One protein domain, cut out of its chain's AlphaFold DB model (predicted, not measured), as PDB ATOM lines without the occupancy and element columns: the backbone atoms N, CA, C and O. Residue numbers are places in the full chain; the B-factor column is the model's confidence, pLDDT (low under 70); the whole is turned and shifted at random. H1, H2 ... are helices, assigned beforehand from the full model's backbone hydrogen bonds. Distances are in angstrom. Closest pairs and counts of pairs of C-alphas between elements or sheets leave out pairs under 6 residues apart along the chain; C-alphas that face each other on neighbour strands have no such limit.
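Overview. This is residues 140 to 261 of the 413 residues of the protein "uncharacterized protein LOC117567499" of Drosophila albomicans (UniProt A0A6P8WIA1). A compact cluster of helices is built round H6 at its core: H5 and H8 run nearly alongside H6 and pack on it and on each other, while H4 and H10 pack on it at steep tilts. H3 makes one side of the cluster, near H1 but touching no helix. The printed part has 122 residues with ten named helices, H1 to H10 in chain order, and no named strand: an all helix domain. The radius of gyration of the C-alphas is 13.3 A, and the spans are 34 by 33 by 24 A.

Arrangement. Start at H1, residues 140 to 143: residues 177 to 184 alone of H4, residues 171 to 186, touch it, the closest C-alphas being those of Val 140 and Leu 181, 5.1 A. H2, residues 145 to 148, touches H5, residues 191 to 198; the closest C-alphas, of Phe 147 and His 197, are 6.0 A apart. H3, residues 157 to 166, is close to H1 but not clearly touching; the closest C-alphas, of Leu 143 and Ile 159, are 6.3 A apart. Go on to the hub, H6, residues 205 to 216: H4 touches it at a steep tilt of 47 degrees, the same way, closest at C-alphas 178 and 211, 6.3 A. H5 and H6 form a helical hairpin at a shallow tilt of 2 degrees, opposite ways, closest at C-alphas 198 and 212, 7.2 A; of H6, residues 208 to 212 alone touch H5. H7, residues 219 to 222, and residues 227 to 228 of H8, residues 225 to 239, only just touch, with 3 pairs of C-alphas within 8 A, and only at the corner. H8 touches H5 at a shallow tilt of 18 degrees, the same way, closest at C-alphas 192 and 227, 4.2 A. It touches H6 at a shallow tilt of 19 degrees, opposite ways, closest at C-alphas 212 and 231, 6.0 A. H9, residues 244 to 247, only just touches H6, with 3 pairs of C-alphas within 8 A. H10, residues 250 to 258, touches H6 at a steep tilt of 39 degrees, the same way, closest at C-alphas 213 and 256, 5.8 A. The helix packing is part aligned, part crossed. In H3, H4, H5, H6, H8 and H10 every O i to N i+4 pair is within hydrogen-bond range; the other helices are too short for such a pair.

Along the chain. Find C-alpha 140 at (74.570, -11.560, -33.820), where H1 begins. H4 runs 22.3 A from C-alpha 171 at (81.419, -5.928, -46.544); H8 measures 21.0 A and H6 16.5 A. H10 ends at C-alpha 258, (83.117, 13.233, -41.413).

Size, cuts and confidence. The C-alphas farthest apart, of Tyr 188 and Met 246, are 35.8 A apart. The printed part has no cut and no long link. Its mean pLDDT is 92.8, and no printed residue is under 70.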
ATOM      1  N   VAL A 140      74.892 -12.517 -34.888       96.06
ATOM      2  CA  VAL A 140      74.570 -11.560 -33.820       96.06
ATOM      3  C   VAL A 140      74.532 -12.224 -32.446       96.06
ATOM      4  O   VAL A 140      75.139 -11.710 -31.511       96.06
ATOM      5  N   GLN A 141      73.913 -13.402 -32.319       93.31
ATOM      6  CA  GLN A 141      73.903 -14.163 -31.060       93.31
ATOM      7  C   GLN A 141      75.310 -14.469 -30.529       93.31
ATOM      8  O   GLN A 141      75.510 -14.531 -29.319       93.31
ATOM      9  N   LEU A 142      76.273 -14.719 -31.420       93.31
ATOM     10  CA  LEU A 142      77.655 -15.017 -31.040       93.31
ATOM     11  C   LEU A 142      78.440 -13.731 -30.758       93.31
ATOM     12  O   LEU A 142      79.200 -13.678 -29.793       93.31
ATOM     13  N   LEU A 143      78.241 -12.695 -31.576       94.19
ATOM     14  CA  LEU A 143      78.948 -11.417 -31.484       94.19
ATOM     15  C   LEU A 143      78.421 -10.497 -30.375       94.19
ATOM     16  O   LEU A 143      79.120  -9.556 -30.012       94.19
ATOM     17  N   SER A 144      77.242 -10.762 -29.806       93.94
ATOM     18  CA  SER A 144      76.701 -10.001 -28.673       93.94
ATOM     19  C   SER A 144      77.376 -10.336 -27.342       93.94
ATOM     20  O   SER A 144      77.374  -9.513 -26.429       93.94
ATOM     21  N   ALA A 145      78.013 -11.507 -27.221       91.00
ATOM     22  CA  ALA A 145      78.613 -11.969 -25.969       91.00
ATOM     23  C   ALA A 145      79.590 -10.965 -25.307       91.00
ATOM     24  O   ALA A 145      79.489 -10.775 -24.091       91.00
ATOM     25  N   PRO A 146      80.483 -10.264 -26.041       91.19
ATOM     26  CA  PRO A 146      81.390  -9.277 -25.459       91.19
ATOM     27  C   PRO A 146      80.682  -8.073 -24.855       91.19
ATOM     28  O   PRO A 146      81.265  -7.428 -23.999       91.19
ATOM     29  N   PHE A 147      79.448  -7.778 -25.264       92.44
ATOM     30  CA  PHE A 147      78.660  -6.646 -24.771       92.44
ATOM     31  C   PHE A 147      77.872  -6.969 -23.496       92.44
ATOM     32  O   PHE A 147      77.205  -6.100 -22.941       92.44
ATOM     33  N   HIS A 148      77.915  -8.221 -23.036       88.56
ATOM     34  CA  HIS A 148      77.180  -8.696 -21.860       88.56
ATOM     35  C   HIS A 148      78.096  -9.086 -20.692       88.56
ATOM     36  O   HIS A 148      77.648  -9.715 -19.737       88.56
ATOM     37  N   THR A 149      79.379  -8.731 -20.763       87.31
ATOM     38  CA  THR A 149      80.366  -8.953 -19.697       87.31
ATOM     39  C   THR A 149      80.728  -7.634 -19.028       87.31
ATOM     40  O   THR A 149      80.972  -6.649 -19.710       87.31
ATOM     41  N   ASP A 150      80.867  -7.624 -17.702       83.88
ATOM     42  CA  ASP A 150      81.339  -6.439 -16.968       83.88
ATOM     43  C   ASP A 150      82.823  -6.128 -17.247       83.88
ATOM     44  O   ASP A 150      83.301  -5.016 -17.028       83.88
ATOM     45  N   ASN A 151      83.584  -7.118 -17.726       84.00
ATOM     46  CA  ASN A 151      84.974  -6.930 -18.124       84.00
ATOM     47  C   ASN A 151      85.066  -6.552 -19.607       84.00
ATOM     48  O   ASN A 151      85.017  -7.425 -20.477       84.00
ATOM     49  N   HIS A 152      85.284  -5.265 -19.883       78.25
ATOM     50  CA  HIS A 152      85.469  -4.743 -21.240       78.25
ATOM     51  C   HIS A 152      86.721  -5.291 -21.947       78.25
ATOM     52  O   HIS A 152      86.804  -5.222 -23.165       78.25
ATOM     53  N   SER A 153      87.690  -5.858 -21.223       77.81
ATOM     54  CA  SER A 153      88.911  -6.454 -21.789       77.81
ATOM     55  C   SER A 153      88.858  -7.983 -21.865       77.81
ATOM     56  O   SER A 153      89.888  -8.631 -22.061       77.81
ATOM     57  N   ALA A 154      87.681  -8.584 -21.672       83.88
ATOM     58  CA  ALA A 154      87.512 -10.021 -21.821       83.88
ATOM     59  C   ALA A 154      87.796 -10.461 -23.267       83.88
ATOM     60  O   ALA A 154      87.354  -9.836 -24.228       83.88
ATOM     61  N   ASN A 155      88.535 -11.561 -23.413       82.75
ATOM     62  CA  ASN A 155      88.885 -12.121 -24.713       82.75
ATOM     63  C   ASN A 155      87.891 -13.219 -25.116       82.75
ATOM     64  O   ASN A 155      87.583 -14.107 -24.321       82.75
ATOM     65  N   PHE A 156      87.460 -13.198 -26.375       88.00
ATOM     66  CA  PHE A 156      86.527 -14.159 -26.955       88.00
ATOM     67  C   PHE A 156      87.145 -14.787 -28.213       88.00
ATOM     68  O   PHE A 156      86.874 -14.327 -29.322       88.00
ATOM     69  N   PRO A 157      87.955 -15.857 -28.080       88.06
ATOM     70  CA  PRO A 157      88.702 -16.426 -29.204       88.06
ATOM     71  C   PRO A 157      87.820 -16.851 -30.382       88.06
ATOM     72  O   PRO A 157      88.185 -16.637 -31.533       88.06
ATOM     73  N   LEU A 158      86.631 -17.401 -30.099       87.50
ATOM     74  CA  LEU A 158      85.675 -17.782 -31.138       87.50
ATOM     75  C   LEU A 158      85.237 -16.569 -31.968       87.50
ATOM     76  O   LEU A 158      85.158 -16.665 -33.186       87.50
ATOM     77  N   ILE A 159      85.002 -15.423 -31.328       90.50
ATOM     78  CA  ILE A 159      84.620 -14.185 -32.013       90.50
ATOM     79  C   ILE A 159      85.759 -13.693 -32.892       90.50
ATOM     80  O   ILE A 159      85.519 -13.334 -34.038       90.50
ATOM     81  N   THR A 160      87.001 -13.760 -32.410       88.38
ATOM     82  CA  THR A 160      88.174 -13.429 -33.227       88.38
ATOM     83  C   THR A 160      88.241 -14.289 -34.488       88.38
ATOM     84  O   THR A 160      88.460 -13.762 -35.577       88.38
ATOM     85  N   THR A 161      87.996 -15.598 -34.374       90.12
ATOM     86  CA  THR A 161      87.937 -16.497 -35.536       90.12
ATOM     87  C   THR A 161      86.781 -16.142 -36.474       90.12
ATOM     88  O   THR A 161      86.991 -16.053 -37.681       90.12
ATOM     89  N   LEU A 162      85.581 -15.888 -35.941       92.06
ATOM     90  CA  LEU A 162      84.410 -15.501 -36.740       92.06
ATOM     91  C   LEU A 162      84.656 -14.194 -37.510       92.06
ATOM     92  O   LEU A 162      84.404 -14.130 -38.710       92.06
ATOM     93  N   MET A 163      85.183 -13.167 -36.840       93.06
ATOM     94  CA  MET A 163      85.484 -11.872 -37.455       93.06
ATOM     95  C   MET A 163      86.573 -11.990 -38.524       93.06
ATOM     96  O   MET A 163      86.456 -11.373 -39.583       93.06
ATOM     97  N   HIS A 164      87.594 -12.820 -38.290       92.50
ATOM     98  CA  HIS A 164      88.635 -13.092 -39.281       92.50
ATOM     99  C   HIS A 164      88.097 -13.806 -40.531       92.50
ATOM    100  O   HIS A 164      88.475 -13.473 -41.649       92.50
ATOM    101  N   GLU A 165      87.203 -14.782 -40.381       91.62
ATOM    102  CA  GLU A 165      86.591 -15.429 -41.547       91.62
ATOM    103  C   GLU A 165      85.627 -14.485 -42.285       91.62
ATOM    104  O   GLU A 165      85.615 -14.458 -43.517       91.62
ATOM    105  N   LEU A 166      84.885 -13.641 -41.560       91.75
ATOM    106  CA  LEU A 166      84.056 -12.592 -42.162       91.75
ATOM    107  C   LEU A 166      84.868 -11.552 -42.937       91.75
ATOM    108  O   LEU A 166      84.362 -11.010 -43.914       91.75
ATOM    109  N   SER A 167      86.116 -11.269 -42.550       90.62
ATOM    110  CA  SER A 167      86.937 -10.283 -43.268       90.62
ATOM    111  C   SER A 167      87.315 -10.736 -44.682       90.62
ATOM    112  O   SER A 167      87.837  -9.942 -45.456       90.62
ATOM    113  N   LYS A 168      87.074 -12.009 -45.024       91.06
ATOM    114  CA  LYS A 168      87.274 -12.582 -46.363       91.06
ATOM    115  C   LYS A 168      86.009 -12.513 -47.232       91.06
ATOM    116  O   LYS A 168      86.027 -12.984 -48.366       91.06
ATOM    117  N   ARG A 169      84.901 -12.001 -46.688       90.94
ATOM    118  CA  ARG A 169      83.569 -11.975 -47.310       90.94
ATOM    119  C   ARG A 169      83.162 -10.540 -47.671       90.94
ATOM    120  O   ARG A 169      83.814  -9.598 -47.218       90.94
ATOM    121  N   PRO A 170      82.105 -10.348 -48.487       91.44
ATOM    122  CA  PRO A 170      81.598  -9.019 -48.810       91.44
ATOM    123  C   PRO A 170      81.301  -8.179 -47.564       91.44
ATOM    124  O   PRO A 170      80.722  -8.660 -46.588       91.44
ATOM    125  N   SER A 171      81.650  -6.893 -47.625       90.19
ATOM    126  CA  SER A 171      81.419  -5.928 -46.544       90.19
ATOM    127  C   SER A 171      79.939  -5.740 -46.203       90.19
ATOM    128  O   SER A 171      79.627  -5.391 -45.068       90.19
ATOM    129  N   SER A 172      79.027  -6.028 -47.137       92.94
ATOM    130  CA  SER A 172      77.578  -5.987 -46.912       92.94
ATOM    131  C   SER A 172      77.120  -6.949 -45.814       92.94
ATOM    132  O   SER A 172      76.275  -6.582 -45.007       92.94
ATOM    133  N   TYR A 173      77.711  -8.144 -45.708       94.31
ATOM    134  CA  TYR A 173      77.355  -9.079 -44.635       94.31
ATOM    135  C   TYR A 173      77.760  -8.532 -43.269       94.31
ATOM    136  O   TYR A 173      76.993  -8.605 -42.318       94.31
ATOM    137  N   VAL A 174      78.957  -7.952 -43.174       94.81
ATOM    138  CA  VAL A 174      79.439  -7.318 -41.941       94.81
ATOM    139  C   VAL A 174      78.557  -6.125 -41.570       94.81
ATOM    140  O   VAL A 174      78.202  -5.974 -40.405       94.81
ATOM    141  N   HIS A 175      78.167  -5.323 -42.564       95.44
ATOM    142  CA  HIS A 175      77.275  -4.184 -42.390       95.44
ATOM    143  C   HIS A 175      75.936  -4.604 -41.763       95.44
ATOM    144  O   HIS A 175      75.540  -4.029 -40.750       95.44
ATOM    145  N   ASP A 176      75.273  -5.613 -42.333       97.06
ATOM    146  CA  ASP A 176      73.966  -6.097 -41.869       97.06
ATOM    147  C   ASP A 176      74.053  -6.778 -40.496       97.06
ATOM    148  O   ASP A 176      73.172  -6.614 -39.655       97.06
ATOM    149  N   ILE A 177      75.146  -7.508 -40.235       97.56
ATOM    150  CA  ILE A 177      75.412  -8.107 -38.921       97.56
ATOM    151  C   ILE A 177      75.543  -7.028 -37.849       97.56
ATOM    152  O   ILE A 177      75.002  -7.198 -36.760       97.56
ATOM    153  N   PHE A 178      76.274  -5.946 -38.117       97.12
ATOM    154  CA  PHE A 178      76.445  -4.875 -37.140       97.12
ATOM    155  C   PHE A 178      75.157  -4.095 -36.889       97.12
ATOM    156  O   PHE A 178      74.904  -3.747 -35.739       97.12
ATOM    157  N   ASP A 179      74.328  -3.867 -37.909       96.06
ATOM    158  CA  ASP A 179      73.040  -3.185 -37.728       96.06
ATOM    159  C   ASP A 179      72.126  -3.966 -36.762       96.06
ATOM    160  O   ASP A 179      71.738  -3.448 -35.712       96.06
ATOM    161  N   GLU A 180      71.922  -5.262 -37.024       97.50
ATOM    162  CA  GLU A 180      71.127  -6.148 -36.157       97.50
ATOM    163  C   GLU A 180      71.799  -6.382 -34.786       97.50
ATOM    164  O   GLU A 180      71.128  -6.514 -33.753       97.50
ATOM    165  N   LEU A 181      73.138  -6.411 -34.732       97.31
ATOM    166  CA  LEU A 181      73.881  -6.492 -33.474       97.31
ATOM    167  C   LEU A 181      73.581  -5.285 -32.594       97.31
ATOM    168  O   LEU A 181      73.317  -5.471 -31.407       97.31
ATOM    169  N   PHE A 182      73.619  -4.072 -33.151       97.62
ATOM    170  CA  PHE A 182      73.359  -2.850 -32.399       97.62
ATOM    171  C   PHE A 182      71.918  -2.774 -31.913       97.62
ATOM    172  O   PHE A 182      71.730  -2.464 -30.735       97.62
ATOM    173  N   ASP A 183      70.937  -3.151 -32.737       96.19
ATOM    174  CA  ASP A 183      69.545  -3.326 -32.293       96.19
ATOM    175  C   ASP A 183      69.459  -4.278 -31.091       96.19
ATOM    176  O   ASP A 183      68.846  -3.967 -30.065       96.19
ATOM    177  N   THR A 184      70.143  -5.421 -31.182       95.88
ATOM    178  CA  THR A 184      70.125  -6.450 -30.138       95.88
ATOM    179  C   THR A 184      70.783  -5.977 -28.843       95.88
ATOM    180  O   THR A 184      70.214  -6.160 -27.767       95.88
ATOM    181  N   VAL A 185      71.980  -5.384 -28.893       96.31
ATOM    182  CA  VAL A 185      72.706  -5.009 -27.666       96.31
ATOM    183  C   VAL A 185      72.125  -3.758 -27.013       96.31
ATOM    184  O   VAL A 185      72.057  -3.708 -25.785       96.31
ATOM    185  N   LEU A 186      71.637  -2.785 -27.791       96.19
ATOM    186  CA  LEU A 186      71.004  -1.570 -27.258       96.19
ATOM    187  C   LEU A 186      69.667  -1.858 -26.561       96.19
ATOM    188  O   LEU A 186      69.257  -1.082 -25.699       96.19
ATOM    189  N   ALA A 187      69.016  -2.987 -26.859       94.56
ATOM    190  CA  ALA A 187      67.828  -3.427 -26.129       94.56
ATOM    191  C   ALA A 187      68.113  -3.765 -24.649       94.56
ATOM    192  O   ALA A 187      67.197  -3.728 -23.825       94.56
ATOM    193  N   TYR A 188      69.368  -4.077 -24.297       93.19
ATOM    194  CA  TYR A 188      69.759  -4.511 -22.949       93.19
ATOM    195  C   TYR A 188      70.865  -3.665 -22.307       93.19
ATOM    196  O   TYR A 188      71.051  -3.731 -21.092       93.19
ATOM    197  N   GLN A 189      71.620  -2.900 -23.093       93.75
ATOM    198  CA  GLN A 189      72.792  -2.142 -22.652       93.75
ATOM    199  C   GLN A 189      72.636  -0.654 -22.955       93.75
ATOM    200  O   GLN A 189      72.002  -0.254 -23.928       93.75
ATOM    201  N   SER A 190      73.261   0.191 -22.131       95.00
ATOM    202  CA  SER A 190      73.299   1.628 -22.420       95.00
ATOM    203  C   SER A 190      74.187   1.922 -23.641       95.00
ATOM    204  O   SER A 190      75.202   1.242 -23.823       95.00
ATOM    205  N   PRO A 191      73.902   2.980 -24.429       96.88
ATOM    206  CA  PRO A 191      74.749   3.365 -25.561       96.88
ATOM    207  C   PRO A 191      76.219   3.596 -25.179       96.88
ATOM    208  O   PRO A 191      77.119   3.280 -25.953       96.88
ATOM    209  N   LEU A 192      76.474   4.113 -23.970       95.94
ATOM    210  CA  LEU A 192      77.832   4.322 -23.465       95.94
ATOM    211  C   LEU A 192      78.560   2.994 -23.223       95.94
ATOM    212  O   LEU A 192      79.709   2.862 -23.631       95.94
ATOM    213  N   SER A 193      77.891   2.013 -22.609       94.69
ATOM    214  CA  SER A 193      78.460   0.674 -22.391       94.69
ATOM    215  C   SER A 193      78.834   0.020 -23.725       94.69
ATOM    216  O   SER A 193      79.963  -0.435 -23.911       94.69
ATOM    217  N   VAL A 194      77.928   0.074 -24.710       95.94
ATOM    218  CA  VAL A 194      78.180  -0.460 -26.059       95.94
ATOM    219  C   VAL A 194      79.371   0.243 -26.724       95.94
ATOM    220  O   VAL A 194      80.251  -0.430 -27.255       95.94
ATOM    221  N   ALA A 195      79.464   1.575 -26.630       96.25
ATOM    222  CA  ALA A 195      80.606   2.336 -27.146       96.25
ATOM    223  C   ALA A 195      81.942   1.925 -26.500       96.25
ATOM    224  O   ALA A 195      82.965   1.838 -27.182       96.25
ATOM    225  N   GLN A 196      81.944   1.667 -25.189       94.31
ATOM    226  CA  GLN A 196      83.134   1.228 -24.455       94.31
ATOM    227  C   GLN A 196      83.573  -0.175 -24.887       94.31
ATOM    228  O   GLN A 196      84.756  -0.379 -25.155       94.31
ATOM    229  N   HIS A 197      82.629  -1.108 -25.035       93.56
ATOM    230  CA  HIS A 197      82.897  -2.456 -25.542       93.56
ATOM    231  C   HIS A 197      83.376  -2.469 -26.996       93.56
ATOM    232  O   HIS A 197      84.266  -3.244 -27.337       93.56
ATOM    233  N   LEU A 198      82.849  -1.587 -27.852       94.12
ATOM    234  CA  LEU A 198      83.354  -1.426 -29.220       94.12
ATOM    235  C   LEU A 198      84.824  -0.991 -29.252       94.12
ATOM    236  O   LEU A 198      85.559  -1.401 -30.147       94.12
ATOM    237  N   GLY A 199      85.268  -0.198 -28.274       90.12
ATOM    238  CA  GLY A 199      86.654   0.270 -28.180       90.12
ATOM    239  C   GLY A 199      87.673  -0.829 -27.860       90.12
ATOM    240  O   GLY A 199      88.868  -0.627 -28.070       90.12
ATOM    241  N   SER A 200      87.216  -1.980 -27.365       86.88
ATOM    242  CA  SER A 200      88.032  -3.157 -27.040       86.88
ATOM    243  C   SER A 200      87.647  -4.399 -27.848       86.88
ATOM    244  O   SER A 200      88.149  -5.495 -27.583       86.88
ATOM    245  N   PHE A 201      86.763  -4.247 -28.835       89.62
ATOM    246  CA  PHE A 201      86.304  -5.345 -29.672       89.62
ATOM    247  C   PHE A 201      87.448  -5.855 -30.557       89.62
ATOM    248  O   PHE A 201      88.193  -5.074 -31.146       89.62
ATOM    249  N   ASN A 202      87.605  -7.174 -30.652       88.25
ATOM    250  CA  ASN A 202      88.706  -7.774 -31.401       88.25
ATOM    251  C   ASN A 202      88.275  -8.092 -32.842       88.25
ATOM    252  O   ASN A 202      87.654  -9.127 -33.093       88.25
ATOM    253  N   ALA A 203      88.594  -7.193 -33.774       91.44
ATOM    254  CA  ALA A 203      88.301  -7.308 -35.203       91.44
ATOM    255  C   ALA A 203      89.343  -6.537 -36.042       91.44
ATOM    256  O   ALA A 203      90.209  -5.861 -35.486       91.44
ATOM    257  N   SER A 204      89.285  -6.638 -37.376       93.56
ATOM    258  CA  SER A 204      90.196  -5.876 -38.249       93.56
ATOM    259  C   SER A 204      89.930  -4.367 -38.183       93.56
ATOM    260  O   SER A 204      88.827  -3.945 -37.825       93.56
ATOM    261  N   LEU A 205      90.903  -3.533 -38.586       94.88
ATOM    262  CA  LEU A 205      90.726  -2.072 -38.619       94.88
ATOM    263  C   LEU A 205      89.506  -1.662 -39.448       94.88
ATOM    264  O   LEU A 205      88.734  -0.804 -39.026       94.88
ATOM    265  N   THR A 206      89.288  -2.316 -40.589       95.50
ATOM    266  CA  THR A 206      88.132  -2.075 -41.461       95.50
ATOM    267  C   THR A 206      86.819  -2.390 -40.754       95.50
ATOM    268  O   THR A 206      85.901  -1.574 -40.773       95.50
ATOM    269  N   GLN A 207      86.733  -3.536 -40.076       95.75
ATOM    270  CA  GLN A 207      85.525  -3.935 -39.350       95.75
ATOM    271  C   GLN A 207      85.254  -3.024 -38.150       95.75
ATOM    272  O   GLN A 207      84.116  -2.610 -37.947       95.75
ATOM    273  N   LEU A 208      86.287  -2.654 -37.386       96.38
ATOM    274  CA  LEU A 208      86.147  -1.728 -36.260       96.38
ATOM    275  C   LEU A 208      85.746  -0.328 -36.719       96.38
ATOM    276  O   LEU A 208      84.893   0.301 -36.095       96.38
ATOM    277  N   THR A 209      86.316   0.154 -37.822       97.12
ATOM    278  CA  THR A 209      85.944   1.453 -38.394       97.12
ATOM    279  C   THR A 209      84.485   1.441 -38.832       97.12
ATOM    280  O   THR A 209      83.734   2.337 -38.456       97.12
ATOM    281  N   MET A 210      84.058   0.395 -39.544       96.88
ATOM    282  CA  MET A 210      82.669   0.214 -39.967       96.88
ATOM    283  C   MET A 210      81.711   0.174 -38.777       96.88
ATOM    284  O   MET A 210      80.755   0.945 -38.755       96.88
ATOM    285  N   ALA A 211      82.014  -0.636 -37.759       97.50
ATOM    286  CA  ALA A 211      81.205  -0.746 -36.550       97.50
ATOM    287  C   ALA A 211      81.034   0.610 -35.848       97.50
ATOM    288  O   ALA A 211      79.918   1.000 -35.515       97.50
ATOM    289  N   ASN A 212      82.124   1.363 -35.650       97.94
ATOM    290  CA  ASN A 212      82.062   2.664 -34.976       97.94
ATOM    291  C   ASN A 212      81.325   3.718 -35.828       97.94
ATOM    292  O   ASN A 212      80.536   4.490 -35.285       97.94
ATOM    293  N   VAL A 213      81.530   3.741 -37.152       96.88
ATOM    294  CA  VAL A 213      80.809   4.651 -38.065       96.88
ATOM    295  C   VAL A 213      79.310   4.355 -38.080       96.88
ATOM    296  O   VAL A 213      78.505   5.275 -37.948       96.88
ATOM    297  N   GLN A 214      78.920   3.086 -38.208       96.81
ATOM    298  CA  GLN A 214      77.513   2.689 -38.171       96.81
ATOM    299  C   GLN A 214      76.874   3.013 -36.822       96.81
ATOM    300  O   GLN A 214      75.786   3.585 -36.787       96.81
ATOM    301  N   PHE A 215      77.563   2.722 -35.716       97.56
ATOM    302  CA  PHE A 215      77.041   2.982 -34.380       97.56
ATOM    303  C   PHE A 215      76.825   4.482 -34.118       97.56
ATOM    304  O   PHE A 215      75.818   4.857 -33.526       97.56
ATOM    305  N   LEU A 216      77.695   5.365 -34.627       95.88
ATOM    306  CA  LEU A 216      77.500   6.823 -34.542       95.88
ATOM    307  C   LEU A 216      76.248   7.326 -35.267       95.88
ATOM    308  O   LEU A 216      75.653   8.319 -34.847       95.88
ATOM    309  N   ASN A 217      75.827   6.643 -36.329       94.00
ATOM    310  CA  ASN A 217      74.631   7.017 -37.082       94.00
ATOM    311  C   ASN A 217      73.325   6.608 -36.373       94.00
ATOM    312  O   ASN A 217      72.247   7.010 -36.811       94.00
ATOM    313  N   ARG A 218      73.402   5.841 -35.277       95.94
ATOM    314  CA  ARG A 218      72.239   5.409 -34.494       95.94
ATOM    315  C   ARG A 218      71.667   6.570 -33.683       95.94
ATOM    316  O   ARG A 218      72.397   7.317 -33.026       95.94
ATOM    317  N   THR A 219      70.342   6.693 -33.667       95.00
ATOM    318  CA  THR A 219      69.638   7.769 -32.948       95.00
ATOM    319  C   THR A 219      69.972   7.790 -31.452       95.00
ATOM    320  O   THR A 219      70.208   8.842 -30.864       95.00
ATOM    321  N   GLU A 220      70.093   6.613 -30.853       95.44
ATOM    322  CA  GLU A 220      70.398   6.359 -29.449       95.44
ATOM    323  C   GLU A 220      71.771   6.918 -29.052       95.44
ATOM    324  O   GLU A 220      71.967   7.348 -27.913       95.44
ATOM    325  N   VAL A 221      72.713   6.944 -30.002       95.62
ATOM    326  CA  VAL A 221      74.058   7.499 -29.822       95.62
ATOM    327  C   VAL A 221      74.058   9.003 -30.067       95.62
ATOM    328  O   VAL A 221      74.652   9.738 -29.280       95.62
ATOM    329  N   GLN A 222      73.340   9.488 -31.084       92.06
ATOM    330  CA  GLN A 222      73.233  10.923 -31.381       92.06
ATOM    331  C   GLN A 222      72.663  11.735 -30.207       92.06
ATOM    332  O   GLN A 222      73.102  12.859 -29.964       92.06
ATOM    333  N   PHE A 223      71.737  11.160 -29.433       91.81
ATOM    334  CA  PHE A 223      71.171  11.804 -28.239       91.81
ATOM    335  C   PHE A 223      71.963  11.546 -26.945       91.81
ATOM    336  O   PHE A 223      71.610  12.085 -25.894       91.81
ATOM    337  N   ASN A 224      73.045  10.763 -26.991       95.94
ATOM    338  CA  ASN A 224      73.890  10.464 -25.839       95.94
ATOM    339  C   ASN A 224      75.305  11.022 -26.043       95.94
ATOM    340  O   ASN A 224      76.175  10.373 -26.622       95.94
ATOM    341  N   SER A 225      75.561  12.216 -25.502       93.44
ATOM    342  CA  SER A 225      76.840  12.925 -25.669       93.44
ATOM    343  C   SER A 225      78.060  12.125 -25.197       93.44
ATOM    344  O   SER A 225      79.129  12.223 -25.797       93.44
ATOM    345  N   SER A 226      77.907  11.312 -24.147       95.62
ATOM    346  CA  SER A 226      78.998  10.491 -23.608       95.62
ATOM    347  C   SER A 226      79.318   9.314 -24.524       95.62
ATOM    348  O   SER A 226      80.490   9.059 -24.805       95.62
ATOM    349  N   ALA A 227      78.291   8.624 -25.029       96.50
ATOM    350  CA  ALA A 227      78.459   7.554 -26.007       96.50
ATOM    351  C   ALA A 227      79.058   8.108 -27.304       96.50
ATOM    352  O   ALA A 227      80.097   7.628 -27.739       96.50
ATOM    353  N   HIS A 228      78.486   9.185 -27.848       95.12
ATOM    354  CA  HIS A 228      78.976   9.840 -29.060       95.12
ATOM    355  C   HIS A 228      80.462  10.212 -28.959       95.12
ATOM    356  O   HIS A 228      81.256   9.869 -29.835       95.12
ATOM    357  N   LYS A 229      80.865  10.855 -27.853       92.94
ATOM    358  CA  LYS A 229      82.271  11.190 -27.599       92.94
ATOM    359  C   LYS A 229      83.154   9.941 -27.527       92.94
ATOM    360  O   LYS A 229      84.221   9.927 -28.131       92.94
ATOM    361  N   THR A 230      82.698   8.894 -26.840       95.56
ATOM    362  CA  THR A 230      83.444   7.632 -26.706       95.56
ATOM    363  C   THR A 230      83.670   6.966 -28.065       95.56
ATOM    364  O   THR A 230      84.774   6.509 -28.347       95.56
ATOM    365  N   VAL A 231      82.668   6.958 -28.948       96.38
ATOM    366  CA  VAL A 231      82.814   6.380 -30.294       96.38
ATOM    367  C   VAL A 231      83.745   7.228 -31.168       96.38
ATOM    368  O   VAL A 231      84.581   6.682 -31.887       96.38
ATOM    369  N   GLN A 232      83.689   8.560 -31.062       93.44
ATOM    370  CA  GLN A 232      84.677   9.434 -31.708       93.44
ATOM    371  C   GLN A 232      86.100   9.171 -31.192       93.44
ATOM    372  O   GLN A 232      87.038   9.128 -31.986       93.44
ATOM    373  N   ASP A 233      86.277   8.951 -29.887       92.25
ATOM    374  CA  ASP A 233      87.572   8.584 -29.304       92.25
ATOM    375  C   ASP A 233      88.074   7.230 -29.827       92.25
ATOM    376  O   ASP A 233      89.266   7.088 -30.109       92.25
ATOM    377  N   ASN A 234      87.183   6.253 -30.021       95.19
ATOM    378  CA  ASN A 234      87.529   4.980 -30.657       95.19
ATOM    379  C   ASN A 234      88.009   5.193 -32.100       95.19
ATOM    380  O   ASN A 234      89.076   4.700 -32.460       95.19
ATOM    381  N   LEU A 235      87.281   5.976 -32.908       95.00
ATOM    382  CA  LEU A 235      87.698   6.309 -34.276       95.00
ATOM    383  C   LEU A 235      89.066   7.000 -34.305       95.00
ATOM    384  O   LEU A 235      89.925   6.613 -35.096       95.00
ATOM    385  N   ARG A 236      89.319   7.957 -33.400       90.62
ATOM    386  CA  ARG A 236      90.638   8.605 -33.271       90.62
ATOM    387  C   ARG A 236      91.745   7.593 -32.985       90.62
ATOM    388  O   ARG A 236      92.828   7.714 -33.548       90.62
ATOM    389  N   LYS A 237      91.504   6.613 -32.109       90.62
ATOM    390  CA  LYS A 237      92.483   5.553 -31.810       90.62
ATOM    391  C   LYS A 237      92.746   4.668 -33.027       90.62
ATOM    392  O   LYS A 237      93.901   4.367 -33.298       90.62
ATOM    393  N   LEU A 238      91.704   4.296 -33.772       93.00
ATOM    394  CA  LEU A 238      91.841   3.482 -34.986       93.00
ATOM    395  C   LEU A 238      92.649   4.208 -36.065       93.00
ATOM    396  O   LEU A 238      93.573   3.628 -36.624       93.00
ATOM    397  N   MET A 239      92.363   5.492 -36.296       90.06
ATOM    398  CA  MET A 239      93.080   6.326 -37.272       90.06
ATOM    399  C   MET A 239      94.553   6.537 -36.919       90.06
ATOM    400  O   MET A 239      95.362   6.832 -37.795       90.06
ATOM    401  N   LYS A 240      94.910   6.376 -35.639       86.12
ATOM    402  CA  LYS A 240      96.301   6.402 -35.185       86.12
ATOM    403  C   LYS A 240      97.050   5.089 -35.456       86.12
ATOM    404  O   LYS A 240      98.258   5.011 -35.228       86.12
ATOM    405  N   HIS A 241      96.386   4.040 -35.936       88.44
ATOM    406  CA  HIS A 241      97.086   2.806 -36.273       88.44
ATOM    407  C   HIS A 241      97.981   3.016 -37.513       88.44
ATOM    408  O   HIS A 241      97.489   3.523 -38.523       88.44
ATOM    409  N   PRO A 242      99.266   2.599 -37.505       84.88
ATOM    410  CA  PRO A 242     100.201   2.863 -38.610       84.88
ATOM    411  C   PRO A 242      99.736   2.340 -39.974       84.88
ATOM    412  O   PRO A 242     100.075   2.891 -41.018       84.88
ATOM    413  N   THR A 243      98.949   1.266 -39.972       89.25
ATOM    414  CA  THR A 243      98.426   0.622 -41.183       89.25
ATOM    415  C   THR A 243      97.004   1.049 -41.544       89.25
ATOM    416  O   THR A 243      96.478   0.561 -42.539       89.25
ATOM    417  N   TYR A 244      96.381   1.974 -40.799       91.31
ATOM    418  CA  TYR A 244      94.984   2.381 -41.005       91.31
ATOM    419  C   TYR A 244      94.708   2.832 -42.440       91.31
ATOM    420  O   TYR A 244      93.778   2.353 -43.083       91.31
ATOM    421  N   GLU A 245      95.566   3.700 -42.974       88.75
ATOM    422  CA  GLU A 245      95.441   4.188 -44.346       88.75
ATOM    423  C   GLU A 245      95.598   3.065 -45.389       88.75
ATOM    424  O   GLU A 245      95.018   3.148 -46.466       88.75
ATOM    425  N   MET A 246      96.354   2.005 -45.096       90.50
ATOM    426  CA  MET A 246      96.549   0.892 -46.031       90.50
ATOM    427  C   MET A 246      95.425  -0.146 -45.957       90.50
ATOM    428  O   MET A 246      95.051  -0.707 -46.981       90.50
ATOM    429  N   GLU A 247      94.917  -0.424 -44.756       93.19
ATOM    430  CA  GLU A 247      93.933  -1.486 -44.518       93.19
ATOM    431  C   GLU A 247      92.486  -1.025 -44.722       93.19
ATOM    432  O   GLU A 247      91.647  -1.817 -45.154       93.19
ATOM    433  N   VAL A 248      92.180   0.239 -44.413       94.94
ATOM    434  CA  VAL A 248      90.815   0.770 -44.473       94.94
ATOM    435  C   VAL A 248      90.576   1.452 -45.815       94.94
ATOM    436  O   VAL A 248      91.265   2.403 -46.189       94.94
ATOM    437  N   GLU A 249      89.558   0.983 -46.534       93.88
ATOM    438  CA  GLU A 249      89.185   1.518 -47.842       93.88
ATOM    439  C   GLU A 249      88.862   3.016 -47.792       93.88
ATOM    440  O   GLU A 249      88.257   3.519 -46.841       93.88
ATOM    441  N   GLN A 250      89.216   3.733 -48.865       93.56
ATOM    442  CA  GLN A 250      89.085   5.188 -48.943       93.56
ATOM    443  C   GLN A 250      87.682   5.692 -48.581       93.56
ATOM    444  O   GLN A 250      87.572   6.614 -47.776       93.56
ATOM    445  N   LEU A 251      86.630   5.071 -49.123       95.00
ATOM    446  CA  LEU A 251      85.248   5.488 -48.879       95.00
ATOM    447  C   LEU A 251      84.874   5.399 -47.391       95.00
ATOM    448  O   LEU A 251      84.251   6.311 -46.850       95.00
ATOM    449  N   LEU A 252      85.283   4.326 -46.711       95.81
ATOM    450  CA  LEU A 252      85.016   4.146 -45.285       95.81
ATOM    451  C   LEU A 252      85.834   5.126 -44.431       95.81
ATOM    452  O   LEU A 252      85.313   5.669 -43.456       95.81
ATOM    453  N   ARG A 253      87.085   5.416 -44.814       94.88
ATOM    454  CA  ARG A 253      87.887   6.457 -44.145       94.88
ATOM    455  C   ARG A 253      87.218   7.825 -44.255       94.88
ATOM    456  O   ARG A 253      87.106   8.519 -43.253       94.88
ATOM    457  N   GLU A 254      86.734   8.195 -45.440       93.81
ATOM    458  CA  GLU A 254      86.018   9.458 -45.660       93.81
ATOM    459  C   GLU A 254      84.766   9.557 -44.780       93.81
ATOM    460  O   GLU A 254      84.558  10.579 -44.121       93.81
ATOM    461  N   GLN A 255      83.983   8.479 -44.686       95.38
ATOM    462  CA  GLN A 255      82.840   8.412 -43.773       95.38
ATOM    463  C   GLN A 255      83.269   8.600 -42.315       95.38
ATOM    464  O   GLN A 255      82.651   9.390 -41.603       95.38
ATOM    465  N   ALA A 256      84.343   7.939 -41.875       95.44
ATOM    466  CA  ALA A 256      84.864   8.075 -40.519       95.44
ATOM    467  C   ALA A 256      85.370   9.498 -40.219       95.44
ATOM    468  O   ALA A 256      85.097  10.035 -39.147       95.44
ATOM    469  N   TYR A 257      86.049  10.147 -41.170       93.06
ATOM    470  CA  TYR A 257      86.539  11.518 -41.015       93.06
ATOM    471  C   TYR A 257      85.416  12.540 -40.857       93.06
ATOM    472  O   TYR A 257      85.557  13.489 -40.084       93.06
ATOM    473  N   VAL A 258      84.288  12.351 -41.544       92.31
ATOM    474  CA  VAL A 258      83.117  13.233 -41.413       92.31
ATOM    475  C   VAL A 258      82.515  13.182 -40.008       92.31
ATOM    476  O   VAL A 258      81.958  14.185 -39.564       92.31
ATOM    477  N   GLN A 259      82.675  12.068 -39.292       92.06
ATOM    478  CA  GLN A 259      82.163  11.909 -37.930       92.06
ATOM    479  C   GLN A 259      83.010  12.611 -36.860       92.06
ATOM    480  O   GLN A 259      82.598  12.693 -35.701       92.06
ATOM    481  N   LEU A 260      84.202  13.103 -37.204       89.69
ATOM    482  CA  LEU A 260      85.065  13.811 -36.264       89.69
ATOM    483  C   LEU A 260      84.697  15.300 -36.154       89.69
ATOM    484  O   LEU A 260      84.188  15.893 -37.111       89.69
ATOM    485  N   PRO A 261      85.012  15.957 -35.020       88.19
ATOM    486  CA  PRO A 261      84.956  17.412 -34.926       88.19
ATOM    487  C   PRO A 261      85.764  18.086 -36.040       88.19
ATOM    488  O   PRO A 261      86.787  17.565 -36.479       88.19
TER     489      PRO A 261